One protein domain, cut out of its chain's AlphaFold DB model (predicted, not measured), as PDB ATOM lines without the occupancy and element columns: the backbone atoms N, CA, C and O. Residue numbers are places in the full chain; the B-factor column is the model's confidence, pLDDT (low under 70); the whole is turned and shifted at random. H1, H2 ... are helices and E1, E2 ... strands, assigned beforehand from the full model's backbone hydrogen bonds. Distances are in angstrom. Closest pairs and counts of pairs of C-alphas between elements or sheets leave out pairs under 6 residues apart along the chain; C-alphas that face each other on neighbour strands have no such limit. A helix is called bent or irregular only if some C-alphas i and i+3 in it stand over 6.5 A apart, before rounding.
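AT A GLANCE: This is residues 10 to 125 of the 229 residues of the protein "M20/M25/M40 family metallo-hydrolase" of Thorarchaeota archaeon (strain OWC) (UniProt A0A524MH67). A long two-stranded hairpin, E3 and E4, and a shorter one, E1 and E2, both pack on the helix H2 in the middle of the domain, while H1 and H3 pack on H2 as well. The loops holding Ser 52 and Lys 80 lie at the two ends of the long axis. The printed part has 116 residues, with three named helices and four named strands in the order H1, E1, E2, H2, E3, E4, H3; each sheet is one antiparallel pair, and the class is mixed, helices and strands. The whole is only just compact, close to loose, with a radius of gyration of the C-alphas of 15.6 A, and only just elongated, spanning 53 by 27 by 26 A.

IN THESE COORDINATES: E3, residues 87 to 96, measures 26.9 A from first to last C-alpha, and E4, residues 99 to 107, 25.7 A. H2, residues 60 to 74, measures 22.2 A; it is irregular, but only just, with C-alphas 67 and 70 standing 6.8 A apart. E1 is residues 24 to 30 and E2 residues 42 to 47. H1, residues 10 to 19, begins at C-alpha 10 (-49.870, -17.992, -1.618); H3, residues 113 to 124, ends at C-alpha 124 (-51.716, -25.022, 13.355).

HOW THE PARTS SIT: In the hairpin E3 and E4, N 94 and O 101 are 3.0 A apart, within hydrogen-bond range. The closest C-alphas of H2 and E3 are those of Ser 73 and Ile 88, 4.8 A apart; those of H2 and E1 are Val 25 and Thr 63, 5.1 A. In the hairpin E1 and E2, N 26 and O 45 are within range at 2.9 A. H2 touches H1 with residues 66 to 70 alone, about perpendicular at 75 degrees, closest at the C-alphas of Ser 14 and Arg 67, 5.1 A. H2 touches H3 with residues 68 to 72 alone, at a steep tilt of 51 degrees, opposite ways, closest at the C-alphas of Ile 72 and Ala 123, 5.8 A. H1 and H3 are apart. Every O i to N i+4 pair is within hydrogen-bond range in H1 and H3, and 9 of 11 in H2.

THE WHOLE: The two C-alphas farthest apart, those of Ser 52 and Lys 80, are 53.1 A from each other. The links E1 to E2, E2 to H2 and H2 to E3 are long. The printed part has no cut, and no printed residue is under 70 in pLDDT.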
ATOM      1  N   MET A  10     -50.121 -16.922  -2.595       95.88
ATOM      2  CA  MET A  10     -49.870 -17.992  -1.618       95.88
ATOM      3  C   MET A  10     -51.127 -18.755  -1.165       95.88
ATOM      4  O   MET A  10     -51.079 -19.977  -1.070       95.88
ATOM      5  N   LEU A  11     -52.272 -18.089  -0.942       96.25
ATOM      6  CA  LEU A  11     -53.518 -18.809  -0.620       96.25
ATOM      7  C   LEU A  11     -54.022 -19.633  -1.811       96.25
ATOM      8  O   LEU A  11     -54.627 -20.683  -1.624       96.25
ATOM      9  N   THR A  12     -53.748 -19.186  -3.039       95.44
ATOM     10  CA  THR A  12     -54.051 -19.958  -4.253       95.44
ATOM     11  C   THR A  12     -53.191 -21.221  -4.325       95.44
ATOM     12  O   THR A  12     -53.712 -22.296  -4.603       95.44
ATOM     13  N   ALA A  13     -51.898 -21.106  -4.012       96.19
ATOM     14  CA  ALA A  13     -50.980 -22.239  -3.920       96.19
ATOM     15  C   ALA A  13     -51.407 -23.235  -2.822       96.19
ATOM     16  O   ALA A  13     -51.445 -24.440  -3.050       96.19
ATOM     17  N   SER A  14     -51.831 -22.727  -1.664       97.25
ATOM     18  CA  SER A  14     -52.400 -23.534  -0.578       97.25
ATOM     19  C   SER A  14     -53.669 -24.278  -1.005       97.25
ATOM     20  O   SER A  14     -53.771 -25.487  -0.818       97.25
ATOM     21  N   LYS A  15     -54.597 -23.592  -1.689       96.38
ATOM     22  CA  LYS A  15     -55.804 -24.207  -2.260       96.38
ATOM     23  C   LYS A  15     -55.483 -25.325  -3.248       96.38
ATOM     24  O   LYS A  15     -56.185 -26.330  -3.274       96.38
ATOM     25  N   TYR A  16     -54.447 -25.161  -4.065       97.00
ATOM     26  CA  TYR A  16     -54.015 -26.224  -4.963       97.00
ATOM     27  C   TYR A  16     -53.589 -27.480  -4.188       97.00
ATOM     28  O   TYR A  16     -53.997 -28.578  -4.556       97.00
ATOM     29  N   LEU A  17     -52.828 -27.336  -3.097       97.19
ATOM     30  CA  LEU A  17     -52.435 -28.472  -2.255       97.19
ATOM     31  C   LEU A  17     -53.631 -29.100  -1.532       97.19
ATOM     32  O   LEU A  17     -53.700 -30.320  -1.430       97.19
ATOM     33  N   ASP A  18     -54.592 -28.298  -1.073       95.38
ATOM     34  CA  ASP A  18     -55.852 -28.791  -0.495       95.38
ATOM     35  C   ASP A  18     -56.635 -29.664  -1.495       95.38
ATOM     36  O   ASP A  18     -57.101 -30.751  -1.165       95.38
ATOM     37  N   GLN A  19     -56.675 -29.250  -2.765       96.94
ATOM     38  CA  GLN A  19     -57.298 -30.014  -3.853       96.94
ATOM     39  C   GLN A  19     -56.481 -31.238  -4.306       96.94
ATOM     40  O   GLN A  19     -57.015 -32.088  -5.017       96.94
ATOM     41  N   ASN A  20     -55.205 -31.335  -3.914       97.06
ATOM     42  CA  ASN A  20     -54.286 -32.418  -4.270       97.06
ATOM     43  C   ASN A  20     -53.585 -32.948  -2.997       97.06
ATOM     44  O   ASN A  20     -52.411 -32.644  -2.751       97.06
ATOM     45  N   PRO A  21     -54.294 -33.715  -2.148       95.19
ATOM     46  CA  PRO A  21     -53.828 -34.069  -0.803       95.19
ATOM     47  C   PRO A  21     -52.562 -34.935  -0.782       95.19
ATOM     48  O   PRO A  21     -51.779 -34.826   0.153       95.19
ATOM     49  N   GLU A  22     -52.318 -35.722  -1.828       95.19
ATOM     50  CA  GLU A  22     -51.110 -36.554  -1.944       95.19
ATOM     51  C   GLU A  22     -49.871 -35.753  -2.370       95.19
ATOM     52  O   GLU A  22     -48.741 -36.199  -2.193       95.19
ATOM     53  N   SER A  23     -50.053 -34.562  -2.948       96.69
ATOM     54  CA  SER A  23     -48.936 -33.759  -3.441       96.69
ATOM     55  C   SER A  23     -48.067 -33.225  -2.306       96.69
ATOM     56  O   SER A  23     -48.567 -32.792  -1.269       96.69
ATOM     57  N   VAL A  24     -46.758 -33.152  -2.518       97.00
ATOM     58  CA  VAL A  24     -45.821 -32.564  -1.548       97.00
ATOM     59  C   VAL A  24     -44.961 -31.488  -2.202       97.00
ATOM     60  O   VAL A  24     -44.854 -31.438  -3.426       97.00
ATOM     61  N   VAL A  25     -44.374 -30.604  -1.396       96.81
ATOM     62  CA  VAL A  25     -43.622 -29.435  -1.871       96.81
ATOM     63  C   VAL A  25     -42.136 -29.604  -1.564       96.81
ATOM     64  O   VAL A  25     -41.758 -29.888  -0.426       96.81
ATOM     65  N   THR A  26     -41.284 -29.403  -2.567       95.69
ATOM     66  CA  THR A  26     -39.822 -29.390  -2.387       95.69
ATOM     67  C   THR A  26     -39.269 -27.989  -2.198       95.69
ATOM     68  O   THR A  26     -38.316 -27.817  -1.445       95.69
ATOM     69  N   ASP A  27     -39.851 -27.002  -2.876       95.56
ATOM     70  CA  ASP A  27     -39.415 -25.611  -2.798       95.56
ATOM     71  C   ASP A  27     -40.560 -24.642  -3.127       95.56
ATOM     72  O   ASP A  27     -41.560 -25.014  -3.750       95.56
ATOM     73  N   VAL A  28     -40.404 -23.389  -2.702       96.88
ATOM     74  CA  VAL A  28     -41.345 -22.299  -2.967       96.88
ATOM     75  C   VAL A  28     -40.606 -21.004  -3.279       96.88
ATOM     76  O   VAL A  28     -39.680 -20.593  -2.580       96.88
ATOM     77  N   ARG A  29     -41.065 -20.313  -4.319       96.06
ATOM     78  CA  ARG A  29     -40.542 -19.012  -4.752       96.06
ATOM     79  C   ARG A  29     -41.699 -18.036  -4.920       96.06
ATOM     80  O   ARG A  29     -42.832 -18.443  -5.167       96.06
ATOM     81  N   GLY A  30     -41.454 -16.740  -4.765       95.00
ATOM     82  CA  GLY A  30     -42.532 -15.762  -4.869       95.00
ATOM     83  C   GLY A  30     -42.090 -14.317  -4.763       95.00
ATOM     84  O   GLY A  30     -40.950 -14.007  -4.418       95.00
ATOM     85  N   GLY A  31     -43.037 -13.416  -5.013       94.12
ATOM     86  CA  GLY A  31     -42.883 -11.975  -4.802       94.12
ATOM     87  C   GLY A  31     -42.922 -11.584  -3.320       94.12
ATOM     88  O   GLY A  31     -43.643 -10.657  -2.956       94.12
ATOM     89  N   PHE A  32     -42.197 -12.305  -2.462       94.50
ATOM     90  CA  PHE A  32     -42.203 -12.163  -1.004       94.50
ATOM     91  C   PHE A  32     -41.280 -11.015  -0.570       94.50
ATOM     92  O   PHE A  32     -40.188 -11.230  -0.055       94.50
ATOM     93  N   VAL A  33     -41.678  -9.771  -0.848       89.69
ATOM     94  CA  VAL A  33     -40.779  -8.611  -0.683       89.69
ATOM     95  C   VAL A  33     -40.906  -7.957   0.695       89.69
ATOM     96  O   VAL A  33     -39.903  -7.558   1.283       89.69
ATOM     97  N   LYS A  34     -42.133  -7.787   1.206       89.50
ATOM     98  CA  LYS A  34     -42.416  -7.087   2.472       89.50
ATOM     99  C   LYS A  34     -43.660  -7.656   3.143       89.50
ATOM    100  O   LYS A  34     -44.606  -8.043   2.467       89.50
ATOM    101  N   SER A  35     -43.696  -7.612   4.472       88.00
ATOM    102  CA  SER A  35     -44.809  -8.138   5.275       88.00
ATOM    103  C   SER A  35     -46.153  -7.444   5.031       88.00
ATOM    104  O   SER A  35     -47.188  -8.052   5.267       88.00
ATOM    105  N   ASN A  36     -46.169  -6.202   4.542       84.44
ATOM    106  CA  ASN A  36     -47.385  -5.430   4.261       84.44
ATOM    107  C   ASN A  36     -47.744  -5.356   2.763       84.44
ATOM    108  O   ASN A  36     -48.645  -4.601   2.390       84.44
ATOM    109  N   VAL A  37     -47.043  -6.107   1.908       87.56
ATOM    110  CA  VAL A  37     -47.286  -6.164   0.462       87.56
ATOM    111  C   VAL A  37     -47.788  -7.555   0.108       87.56
ATOM    112  O   VAL A  37     -47.109  -8.544   0.358       87.56
ATOM    113  N   VAL A  38     -48.971  -7.625  -0.501       90.56
ATOM    114  CA  VAL A  38     -49.526  -8.896  -0.981       90.56
ATOM    115  C   VAL A  38     -48.678  -9.399  -2.159       90.56
ATOM    116  O   VAL A  38     -48.516  -8.659  -3.134       90.56
ATOM    117  N   PRO A  39     -48.156 -10.638  -2.120       92.88
ATOM    118  CA  PRO A  39     -47.346 -11.178  -3.204       92.88
ATOM    119  C   PRO A  39     -48.197 -11.396  -4.458       92.88
ATOM    120  O   PRO A  39     -49.212 -12.100  -4.431       92.88
ATOM    121  N   GLY A  40     -47.756 -10.812  -5.575       91.50
ATOM    122  CA  GLY A  40     -48.428 -10.936  -6.873       91.50
ATOM    123  C   GLY A  40     -48.250 -12.301  -7.547       91.50
ATOM    124  O   GLY A  40     -49.029 -12.648  -8.431       91.50
ATOM    125  N   TRP A  41     -47.254 -13.086  -7.130       95.50
ATOM    126  CA  TRP A  41     -46.987 -14.427  -7.646       95.50
ATOM    127  C   TRP A  41     -46.350 -15.319  -6.572       95.50
ATOM    128  O   TRP A  41     -45.674 -14.830  -5.662       95.50
ATOM    129  N   ALA A  42     -46.597 -16.620  -6.695       97.00
ATOM    130  CA  ALA A  42     -45.989 -17.690  -5.920       97.00
ATOM    131  C   ALA A  42     -45.893 -18.925  -6.827       97.00
ATOM    132  O   ALA A  42     -46.830 -19.214  -7.572       97.00
ATOM    133  N   GLU A  43     -44.771 -19.620  -6.766       97.50
ATOM    134  CA  GLU A  43     -44.446 -20.814  -7.541       97.50
ATOM    135  C   GLU A  43     -44.050 -21.926  -6.567       97.50
ATOM    136  O   GLU A  43     -43.303 -21.674  -5.620       97.50
ATOM    137  N   LEU A  44     -44.571 -23.133  -6.790       97.38
ATOM    138  CA  LEU A  44     -44.251 -24.323  -6.004       97.38
ATOM    139  C   LEU A  44     -43.590 -25.365  -6.894       97.38
ATOM    140  O   LEU A  44     -44.129 -25.695  -7.952       97.38
ATOM    141  N   ASP A  45     -42.502 -25.949  -6.403       97.06
ATOM    142  CA  ASP A  45     -41.996 -27.208  -6.932       97.06
ATOM    143  C   ASP A  45     -42.750 -28.346  -6.233       97.06
ATOM    144  O   ASP A  45     -42.610 -28.558  -5.024       97.06
ATOM    145  N   VAL A  46     -43.610 -29.032  -6.989       96.81
ATOM    146  CA  VAL A  46     -44.555 -30.028  -6.468       96.81
ATOM    147  C   VAL A  46     -44.182 -31.424  -6.951       96.81
ATOM    148  O   VAL A  46     -43.960 -31.644  -8.142       96.81
ATOM    149  N   ILE A  47     -44.188 -32.384  -6.032       96.19
ATOM    150  CA  ILE A  47     -44.125 -33.811  -6.343       96.19
ATOM    151  C   ILE A  47     -45.536 -34.380  -6.249       96.19
ATOM    152  O   ILE A  47     -46.204 -34.242  -5.223       96.19
ATOM    153  N   HIS A  48     -45.954 -35.072  -7.302       95.12
ATOM    154  CA  HIS A  48     -47.101 -35.969  -7.271       95.12
ATOM    155  C   HIS A  48     -46.591 -37.395  -7.042       95.12
ATOM    156  O   HIS A  48     -45.828 -37.880  -7.882       95.12
ATOM    157  N   PRO A  49     -46.950 -38.059  -5.931       91.62
ATOM    158  CA  PRO A  49     -46.518 -39.429  -5.687       91.62
ATOM    159  C   PRO A  49     -46.969 -40.380  -6.802       91.62
ATOM    160  O   PRO A  49     -48.130 -40.374  -7.208       91.62
ATOM    161  N   ASP A  50     -46.046 -41.218  -7.267       91.31
ATOM    162  CA  ASP A  50     -46.274 -42.268  -8.260       91.31
ATOM    163  C   ASP A  50     -45.482 -43.509  -7.834       91.31
ATOM    164  O   ASP A  50     -44.287 -43.422  -7.543       91.31
ATOM    165  N   SER A  51     -46.140 -44.669  -7.794       87.31
ATOM    166  CA  SER A  51     -45.532 -45.946  -7.405       87.31
ATOM    167  C   SER A  51     -44.457 -46.438  -8.378       87.31
ATOM    168  O   SER A  51     -43.632 -47.271  -8.009       87.31
ATOM    169  N   SER A  52     -44.452 -45.925  -9.609       90.25
ATOM    170  CA  SER A  52     -43.426 -46.176 -10.626       90.25
ATOM    171  C   SER A  52     -42.359 -45.074 -10.703       90.25
ATOM    172  O   SER A  52     -41.460 -45.129 -11.547       90.25
ATOM    173  N   GLY A  53     -42.469 -44.068  -9.830       88.38
ATOM    174  CA  GLY A  53     -41.619 -42.890  -9.798       88.38
ATOM    175  C   GLY A  53     -40.231 -43.128  -9.203       88.38
ATOM    176  O   GLY A  53     -39.845 -44.231  -8.822       88.38
ATOM    177  N   LYS A  54     -39.456 -42.043  -9.139       90.25
ATOM    178  CA  LYS A  54     -38.166 -42.011  -8.440       90.25
ATOM    179  C   LYS A  54     -38.367 -41.515  -7.016       90.25
ATOM    180  O   LYS A  54     -39.185 -40.626  -6.792       90.25
ATOM    181  N   ASP A  55     -37.537 -42.002  -6.104       90.75
ATOM    182  CA  ASP A  55     -37.462 -41.455  -4.754       90.75
ATOM    183  C   ASP A  55     -36.907 -40.026  -4.801       90.75
ATOM    184  O   ASP A  55     -35.804 -39.779  -5.299       90.75
ATOM    185  N   ILE A  56     -37.686 -39.074  -4.287       93.00
ATOM    186  CA  ILE A  56     -37.323 -37.660  -4.189       93.00
ATOM    187  C   ILE A  56     -37.565 -37.213  -2.746       93.00
ATOM    188  O   ILE A  56     -38.600 -37.504  -2.152       93.00
ATOM    189  N   THR A  57     -36.591 -36.509  -2.168       93.25
ATOM    190  CA  THR A  57     -36.729 -35.914  -0.831       93.25
ATOM    191  C   THR A  57     -37.510 -34.606  -0.919       93.25
ATOM    192  O   THR A  57     -37.306 -33.831  -1.850       93.25
ATOM    193  N   TYR A  58     -38.366 -34.342   0.065       94.69
ATOM    194  CA  TYR A  58     -39.142 -33.108   0.160       94.69
ATOM    195  C   TYR A  58     -39.086 -32.526   1.574       94.69
ATOM    196  O   TYR A  58     -38.715 -33.212   2.531       94.69
ATOM    197  N   ASP A  59     -39.462 -31.255   1.703       93.19
ATOM    198  CA  ASP A  59     -39.532 -30.573   2.991       93.19
ATOM    199  C   ASP A  59     -40.946 -30.741   3.568       93.19
ATOM    200  O   ASP A  59     -41.921 -30.124   3.121       93.19
ATOM    201  N   LYS A  60     -41.068 -31.630   4.562       93.50
ATOM    202  CA  LYS A  60     -42.348 -31.905   5.223       93.50
ATOM    203  C   LYS A  60     -42.909 -30.658   5.907       93.50
ATOM    204  O   LYS A  60     -44.100 -30.392   5.783       93.50
ATOM    205  N   ASN A  61     -42.064 -29.872   6.572       93.69
ATOM    206  CA  ASN A  61     -42.504 -28.667   7.273       93.69
ATOM    207  C   ASN A  61     -43.001 -27.606   6.289       93.69
ATOM    208  O   ASN A  61     -44.025 -26.977   6.546       93.69
ATOM    209  N   LEU A  62     -42.326 -27.445   5.147       95.94
ATOM    210  CA  LEU A  62     -42.799 -26.566   4.079       95.94
ATOM    211  C   LEU A  62     -44.154 -27.028   3.536       95.94
ATOM    212  O   LEU A  62     -45.059 -26.215   3.362       95.94
ATOM    213  N   THR A  63     -44.305 -28.330   3.283       96.31
ATOM    214  CA  THR A  63     -45.556 -28.898   2.764       96.31
ATOM    215  C   THR A  63     -46.722 -28.622   3.715       96.31
ATOM    216  O   THR A  63     -47.735 -28.065   3.287       96.31
ATOM    217  N   GLU A  64     -46.568 -28.935   5.004       96.19
ATOM    218  CA  GLU A  64     -47.600 -28.678   6.016       96.19
ATOM    219  C   GLU A  64     -47.880 -27.178   6.176       96.19
ATOM    220  O   GLU A  64     -49.037 -26.760   6.187       96.19
ATOM    221  N   LEU A  65     -46.843 -26.335   6.199       97.25
ATOM    222  CA  LEU A  65     -47.004 -24.882   6.276       97.25
ATOM    223  C   LEU A  65     -47.829 -24.336   5.107       97.25
ATOM    224  O   LEU A  65     -48.750 -23.544   5.315       97.25
ATOM    225  N   MET A  66     -47.531 -24.774   3.882       97.62
ATOM    226  CA  MET A  66     -48.258 -24.348   2.688       97.62
ATOM    227  C   MET A  66     -49.714 -24.829   2.700       97.62
ATOM    228  O   MET A  66     -50.597 -24.082   2.274       97.62
ATOM    229  N   ARG A  67     -50.001 -26.026   3.224       96.94
ATOM    230  CA  ARG A  67     -51.376 -26.528   3.415       96.94
ATOM    231  C   ARG A  67     -52.152 -25.697   4.436       96.94
ATOM    232  O   ARG A  67     -53.315 -25.370   4.210       96.94
ATOM    233  N   LEU A  68     -51.496 -25.279   5.513       97.06
ATOM    234  CA  LEU A  68     -52.129 -24.544   6.607       97.06
ATOM    235  C   LEU A  68     -52.409 -23.071   6.309       97.06
ATOM    236  O   LEU A  68     -53.131 -22.441   7.077       97.06
ATOM    237  N   LEU A  69     -51.910 -22.500   5.206       97.44
ATOM    238  CA  LEU A  69     -52.175 -21.089   4.898       97.44
ATOM    239  C   LEU A  69     -53.676 -20.776   4.791       97.44
ATOM    240  O   LEU A  69     -54.095 -19.699   5.214       97.44
ATOM    241  N   LEU A  70     -54.492 -21.695   4.261       94.94
ATOM    242  CA  LEU A  70     -55.947 -21.536   4.230       94.94
ATOM    243  C   LEU A  70     -56.566 -21.531   5.646       94.94
ATOM    244  O   LEU A  70     -57.183 -20.514   5.979       94.94
ATOM    245  N   PRO A  71     -56.369 -22.558   6.501       95.25
ATOM    246  CA  PRO A  71     -56.779 -22.521   7.909       95.25
ATOM    247  C   PRO A  71     -56.309 -21.270   8.662       95.25
ATOM    248  O   PRO A  71     -57.120 -20.586   9.287       95.25
ATOM    249  N   ILE A  72     -55.029 -20.903   8.532       97.12
ATOM    250  CA  ILE A  72     -54.450 -19.687   9.124       97.12
ATOM    251  C   ILE A  72     -55.210 -18.448   8.646       97.12
ATOM    252  O   ILE A  72     -55.579 -17.600   9.456       97.12
ATOM    253  N   SER A  73     -55.497 -18.345   7.343       95.50
ATOM    254  CA  SER A  73     -56.214 -17.193   6.785       95.50
ATOM    255  C   SER A  73     -57.660 -17.064   7.282       95.50
ATOM    256  O   SER A  73     -58.252 -15.984   7.222       95.50
ATOM    257  N   GLN A  74     -58.230 -18.159   7.790       94.25
ATOM    258  CA  GLN A  74     -59.606 -18.244   8.270       94.25
ATOM    259  C   GLN A  74     -59.718 -18.200   9.800       94.25
ATOM    260  O   GLN A  74     -60.822 -17.958  10.298       94.25
ATOM    261  N   ALA A  75     -58.601 -18.340  10.529       96.19
ATOM    262  CA  ALA A  75     -58.521 -18.426  11.989       96.19
ATOM    263  C   ALA A  75     -59.501 -17.480  12.695       96.19
ATOM    264  O   ALA A  75     -59.478 -16.261  12.498       96.19
ATOM    265  N   ALA A  76     -60.421 -18.042  13.478       94.81
ATOM    266  CA  ALA A  76     -61.532 -17.306  14.069       94.81
ATOM    267  C   ALA A  76     -61.135 -16.700  15.419       94.81
ATOM    268  O   ALA A  76     -60.826 -17.431  16.352       94.81
ATOM    269  N   PHE A  77     -61.186 -15.372  15.528       96.50
ATOM    270  CA  PHE A  77     -60.962 -14.630  16.770       96.50
ATOM    271  C   PHE A  77     -61.992 -13.497  16.918       96.50
ATOM    272  O   PHE A  77     -62.535 -13.038  15.904       96.50
ATOM    273  N   PRO A  78     -62.270 -13.029  18.150       95.38
ATOM    274  CA  PRO A  78     -63.183 -11.916  18.393       95.38
ATOM    275  C   PRO A  78     -62.736 -10.628  17.686       95.38
ATOM    276  O   PRO A  78     -61.607 -10.162  17.842       95.38
ATOM    277  N   THR A  79     -63.643 -10.033  16.912       94.50
ATOM    278  CA  THR A  79     -63.458  -8.747  16.224       94.50
ATOM    279  C   THR A  79     -64.804  -8.050  16.080       94.50
ATOM    280  O   THR A  79     -65.833  -8.720  15.970       94.50
ATOM    281  N   LYS A  80     -64.815  -6.713  16.059       93.06
ATOM    282  CA  LYS A  80     -66.028  -5.961  15.713       93.06
ATOM    283  C   LYS A  80     -66.403  -6.166  14.245       93.06
ATOM    284  O   LYS A  80     -65.588  -6.637  13.442       93.06
ATOM    285  N   HIS A  81     -67.641  -5.791  13.920       91.44
ATOM    286  CA  HIS A  81     -68.117  -5.722  12.540       91.44
ATOM    287  C   HIS A  81     -67.231  -4.781  11.715       91.44
ATOM    288  O   HIS A  81     -66.808  -3.732  12.193       91.44
ATOM    289  N   SER A  82     -66.968  -5.184  10.477       90.56
ATOM    290  CA  SER A  82     -66.261  -4.411   9.462       90.56
ATOM    291  C   SER A  82     -66.917  -4.718   8.127       90.56
ATOM    292  O   SER A  82     -67.122  -5.886   7.782       90.56
ATOM    293  N   ASP A  83     -67.193  -3.683   7.342       89.00
ATOM    294  CA  ASP A  83     -67.698  -3.822   5.976       89.00
ATOM    295  C   ASP A  83     -66.627  -4.401   5.041       89.00
ATOM    296  O   ASP A  83     -66.920  -4.821   3.917       89.00
ATOM    297  N   LYS A  84     -65.359  -4.400   5.473       86.75
ATOM    298  CA  LYS A  84     -64.229  -5.001   4.747       86.75
ATOM    299  C   LYS A  84     -63.919  -6.416   5.223       86.75
ATOM    300  O   LYS A  84     -63.211  -7.147   4.527       86.75
ATOM    301  N   GLY A  85     -64.481  -6.800   6.365       89.06
ATOM    302  CA  GLY A  85     -64.252  -8.068   7.028       89.06
ATOM    303  C   GLY A  85     -62.867  -8.173   7.669       89.06
ATOM    304  O   GLY A  85     -62.046  -7.260   7.653       89.06
ATOM    305  N   LYS A  86     -62.611  -9.349   8.237       91.00
ATOM    306  CA  LYS A  86     -61.312  -9.751   8.780       91.00
ATOM    307  C   LYS A  86     -60.454 -10.337   7.662       91.00
ATOM    308  O   LYS A  86     -60.899 -11.243   6.958       91.00
ATOM    309  N   ILE A  87     -59.217  -9.866   7.536       92.00
ATOM    310  CA  ILE A  87     -58.271 -10.315   6.512       92.00
ATOM    311  C   ILE A  87     -56.972 -10.745   7.189       92.00
ATOM    312  O   ILE A  87     -56.385  -9.981   7.949       92.00
ATOM    313  N   ILE A  88     -56.510 -11.952   6.875       94.69
ATOM    314  CA  ILE A  88     -55.206 -12.480   7.283       94.69
ATOM    315  C   ILE A  88     -54.475 -12.844   5.989       94.69
ATOM    316  O   ILE A  88     -54.896 -13.745   5.265       94.69
ATOM    317  N   SER A  89     -53.438 -12.087   5.639       94.81
ATOM    318  CA  SER A  89     -52.702 -12.231   4.376       94.81
ATOM    319  C   SER A  89     -51.279 -12.721   4.640       94.81
ATOM    320  O   SER A  89     -50.483 -11.967   5.204       94.81
ATOM    321  N   PRO A  90     -50.943 -13.971   4.279       96.44
ATOM    322  CA  PRO A  90     -49.594 -14.493   4.445       96.44
ATOM    323  C   PRO A  90     -48.686 -13.898   3.360       96.44
ATOM    324  O   PRO A  90     -48.699 -14.356   2.227       96.44
ATOM    325  N   ASN A  91     -47.931 -12.848   3.680       95.75
ATOM    326  CA  ASN A  91     -47.306 -11.980   2.672       95.75
ATOM    327  C   ASN A  91     -45.823 -12.266   2.422       95.75
ATOM    328  O   ASN A  91     -45.307 -11.991   1.338       95.75
ATOM    329  N   LEU A  92     -45.126 -12.780   3.436       96.75
ATOM    330  CA  LEU A  92     -43.684 -12.985   3.394       96.75
ATOM    331  C   LEU A  92     -43.351 -14.350   3.989       96.75
ATOM    332  O   LEU A  92     -43.753 -14.658   5.110       96.75
ATOM    333  N   LEU A  93     -42.611 -15.138   3.219       97.19
ATOM    334  CA  LEU A  93     -42.090 -16.437   3.607       97.19
ATOM    335  C   LEU A  93     -40.582 -16.438   3.355       97.19
ATOM    336  O   LEU A  93     -40.136 -16.052   2.274       97.19
ATOM    337  N   SER A  94     -39.807 -16.863   4.344       95.56
ATOM    338  CA  SER A  94     -38.356 -17.009   4.233       95.56
ATOM    339  C   SER A  94     -37.877 -18.274   4.939       95.56
ATOM    340  O   SER A  94     -38.552 -18.797   5.830       95.56
ATOM    341  N   LYS A  95     -36.700 -18.757   4.533       95.06
ATOM    342  CA  LYS A  95     -36.002 -19.878   5.165       95.06
ATOM    343  C   LYS A  95     -34.639 -19.416   5.660       95.06
ATOM    344  O   LYS A  95     -33.863 -18.856   4.888       95.06
ATOM    345  N   GLU A  96     -34.339 -19.688   6.924       94.31
ATOM    346  CA  GLU A  96     -33.025 -19.468   7.530       94.31
ATOM    347  C   GLU A  96     -32.560 -20.776   8.177       94.31
ATOM    348  O   GLU A  96     -33.104 -21.215   9.191       94.31
ATOM    349  N   GLY A  97     -31.584 -21.444   7.555       91.62
ATOM    350  CA  GLY A  97     -31.205 -22.807   7.938       91.62
ATOM    351  C   GLY A  97     -32.393 -23.764   7.801       91.62
ATOM    352  O   GLY A  97     -32.963 -23.891   6.717       91.62
ATOM    353  N   ASP A  98     -32.786 -24.390   8.909       89.81
ATOM    354  CA  ASP A  98     -33.921 -25.320   8.976       89.81
ATOM    355  C   ASP A  98     -35.228 -24.662   9.459       89.81
ATOM    356  O   ASP A  98     -36.232 -25.344   9.668       89.81
ATOM    357  N   LEU A  99     -35.236 -23.335   9.645       94.94
ATOM    358  CA  LEU A  99     -36.395 -22.595  10.136       94.94
ATOM    359  C   LEU A  99     -37.114 -21.868   8.998       94.94
ATOM    360  O   LEU A  99     -36.551 -20.991   8.341       94.94
ATOM    361  N   TRP A 100     -38.393 -22.189   8.823       96.50
ATOM    362  CA  TRP A 100     -39.309 -21.405   8.001       96.50
ATOM    363  C   TRP A 100     -39.952 -20.301   8.835       96.50
ATOM    364  O   TRP A 100     -40.490 -20.560   9.912       96.50
ATOM    365  N   THR A 101     -39.936 -19.075   8.315       96.88
ATOM    366  CA  THR A 101     -40.599 -17.926   8.936       96.88
ATOM    367  C   THR A 101     -41.697 -17.413   8.018       96.88
ATOM    368  O   THR A 101     -41.429 -16.972   6.903       96.88
ATOM    369  N   LEU A 102     -42.936 -17.453   8.509       97.56
ATOM    370  CA  LEU A 102     -44.107 -16.902   7.837       97.56
ATOM    371  C   LEU A 102     -44.556 -15.620   8.541       97.56
ATOM    372  O   LEU A 102     -44.813 -15.621   9.745       97.56
ATOM    373  N   TYR A 103     -44.727 -14.546   7.775       97.62
ATOM    374  CA  TYR A 103     -45.343 -13.312   8.247       97.62
ATOM    375  C   TYR A 103     -46.719 -13.122   7.617       97.62
ATOM    376  O   TYR A 103     -46.865 -13.087   6.391       97.62
ATOM    377  N   CYS A 104     -47.712 -12.915   8.478       96.75
ATOM    378  CA  CYS A 104     -49.077 -12.592   8.089       96.75
ATOM    379  C   CYS A 104     -49.408 -11.133   8.437       96.75
ATOM    380  O   CYS A 104     -49.226 -10.719   9.581       96.75
ATOM    381  N   ASP A 105     -49.930 -10.370   7.474       94.38
ATOM    382  CA  ASP A 105     -50.598  -9.086   7.728       94.38
ATOM    383  C   ASP A 105     -52.033  -9.366   8.174       94.38
ATOM    384  O   ASP A 105     -52.799 -10.001   7.443       94.38
ATOM    385  N   ILE A 106     -52.397  -8.910   9.372       93.19
ATOM    386  CA  ILE A 106     -53.737  -9.093   9.935       93.19
ATOM    387  C   ILE A 106     -54.432  -7.736   9.984       93.19
ATOM    388  O   ILE A 106     -53.990  -6.815  10.666       93.19
ATOM    389  N   ARG A 107     -55.559  -7.630   9.278       91.25
ATOM    390  CA  ARG A 107     -56.446  -6.463   9.296       91.25
ATOM    391  C   ARG A 107     -57.787  -6.880   9.870       91.25
ATOM    392  O   ARG A 107     -58.511  -7.667   9.262       91.25
ATOM    393  N   ALA A 108     -58.087  -6.369  11.056       91.75
ATOM    394  CA  ALA A 108     -59.306  -6.667  11.787       91.75
ATOM    395  C   ALA A 108     -59.639  -5.526  12.757       91.75
ATOM    396  O   ALA A 108     -58.753  -4.781  13.177       91.75
ATOM    397  N   MET A 109     -60.907  -5.430  13.151       91.88
ATOM    398  CA  MET A 109     -61.396  -4.463  14.140       91.88
ATOM    399  C   MET A 109     -61.233  -5.025  15.563       91.88
ATOM    400  O   MET A 109     -62.197  -5.176  16.318       91.88
ATOM    401  N   THR A 110     -59.998  -5.396  15.909       91.94
ATOM    402  CA  THR A 110     -59.604  -5.894  17.232       91.94
ATOM    403  C   THR A 110     -58.164  -5.507  17.550       91.94
ATOM    404  O   THR A 110     -57.333  -5.395  16.652       91.94
ATOM    405  N   ASN A 111     -57.884  -5.327  18.839       91.56
ATOM    406  CA  ASN A 111     -56.540  -5.147  19.393       91.56
ATOM    407  C   ASN A 111     -56.163  -6.275  20.363       91.56
ATOM    408  O   ASN A 111     -55.142  -6.187  21.042       91.56
ATOM    409  N   ASP A 112     -56.985  -7.322  20.447       95.19
ATOM    410  CA  ASP A 112     -56.736  -8.466  21.315       95.19
ATOM    411  C   ASP A 112     -55.718  -9.412  20.662       95.19
ATOM    412  O   ASP A 112     -56.060 -10.355  19.946       95.19
ATOM    413  N   GLY A 113     -54.437  -9.097  20.858       96.25
ATOM    414  CA  GLY A 113     -53.330  -9.870  20.300       96.25
ATOM    415  C   GLY A 113     -53.254 -11.295  20.842       96.25
ATOM    416  O   GLY A 113     -52.842 -12.192  20.107       96.25
ATOM    417  N   ASP A 114     -53.685 -11.515  22.084       97.69
ATOM    418  CA  ASP A 114     -53.670 -12.833  22.716       97.69
ATOM    419  C   ASP A 114     -54.765 -13.728  22.135       97.69
ATOM    420  O   ASP A 114     -54.491 -14.876  21.784       97.69
ATOM    421  N   ALA A 115     -55.975 -13.201  21.928       97.81
ATOM    422  CA  ALA A 115     -57.030 -13.944  21.247       97.81
ATOM    423  C   ALA A 115     -56.631 -14.306  19.809       97.81
ATOM    424  O   ALA A 115     -56.819 -15.445  19.390       97.81
ATOM    425  N   VAL A 116     -56.021 -13.372  19.069       97.75
ATOM    426  CA  VAL A 116     -55.492 -13.650  17.723       97.75
ATOM    427  C   VAL A 116     -54.420 -14.738  17.781       97.75
ATOM    428  O   VAL A 116     -54.458 -15.674  16.984       97.75
ATOM    429  N   LYS A 117     -53.477 -14.640  18.726       98.19
ATOM    430  CA  LYS A 117     -52.402 -15.622  18.897       98.19
ATOM    431  C   LYS A 117     -52.965 -17.015  19.158       98.19
ATOM    432  O   LYS A 117     -52.585 -17.940  18.448       98.19
ATOM    433  N   ASN A 118     -53.882 -17.144  20.114       97.94
ATOM    434  CA  ASN A 118     -54.499 -18.420  20.474       97.94
ATOM    435  C   ASN A 118     -55.225 -19.044  19.277       97.94
ATOM    436  O   ASN A 118     -55.025 -20.218  18.988       97.94
ATOM    437  N   SER A 119     -55.981 -18.251  18.514       97.94
ATOM    438  CA  SER A 119     -56.679 -18.748  17.323       97.94
ATOM    439  C   SER A 119     -55.739 -19.212  16.210       97.94
ATOM    440  O   SER A 119     -56.062 -20.154  15.489       97.94
ATOM    441  N   ILE A 120     -54.588 -18.555  16.037       97.56
ATOM    442  CA  ILE A 120     -53.572 -18.986  15.067       97.56
ATOM    443  C   ILE A 120     -52.868 -20.251  15.561       97.56
ATOM    444  O   ILE A 120     -52.636 -21.154  14.765       97.56
ATOM    445  N   GLU A 121     -52.563 -20.334  16.856       96.69
ATOM    446  CA  GLU A 121     -51.977 -21.521  17.481       96.69
ATOM    447  C   GLU A 121     -52.902 -22.737  17.355       96.69
ATOM    448  O   GLU A 121     -52.450 -23.809  16.965       96.69
ATOM    449  N   ASP A 122     -54.204 -22.557  17.583       96.06
ATOM    450  CA  ASP A 122     -55.217 -23.590  17.368       96.06
ATOM    451  C   ASP A 122     -55.290 -24.037  15.904       96.06
ATOM    452  O   ASP A 122     -55.400 -25.232  15.638       96.06
ATOM    453  N   ALA A 123     -55.180 -23.106  14.949       95.44
ATOM    454  CA  ALA A 123     -55.243 -23.418  13.520       95.44
ATOM    455  C   ALA A 123     -54.059 -24.261  13.014       95.44
ATOM    456  O   ALA A 123     -54.170 -24.882  11.959       95.44
ATOM    457  N   VAL A 124     -52.932 -24.275  13.732       95.75
ATOM    458  CA  VAL A 124     -51.716 -25.022  13.355       95.75
ATOM    459  C   VAL A 124     -51.380 -26.161  14.321       95.75
ATOM    460  O   VAL A 124     -50.401 -26.883  14.105       95.75
ATOM    461  N   ARG A 125     -52.175 -26.317  15.385       94.12
ATOM    462  CA  ARG A 125     -51.995 -27.312  16.444       94.12
ATOM    463  C   ARG A 125     -51.896 -28.711  15.848       94.12
ATOM    464  O   ARG A 125     -52.655 -29.058  14.955       94.12
TER     465      ARG A 125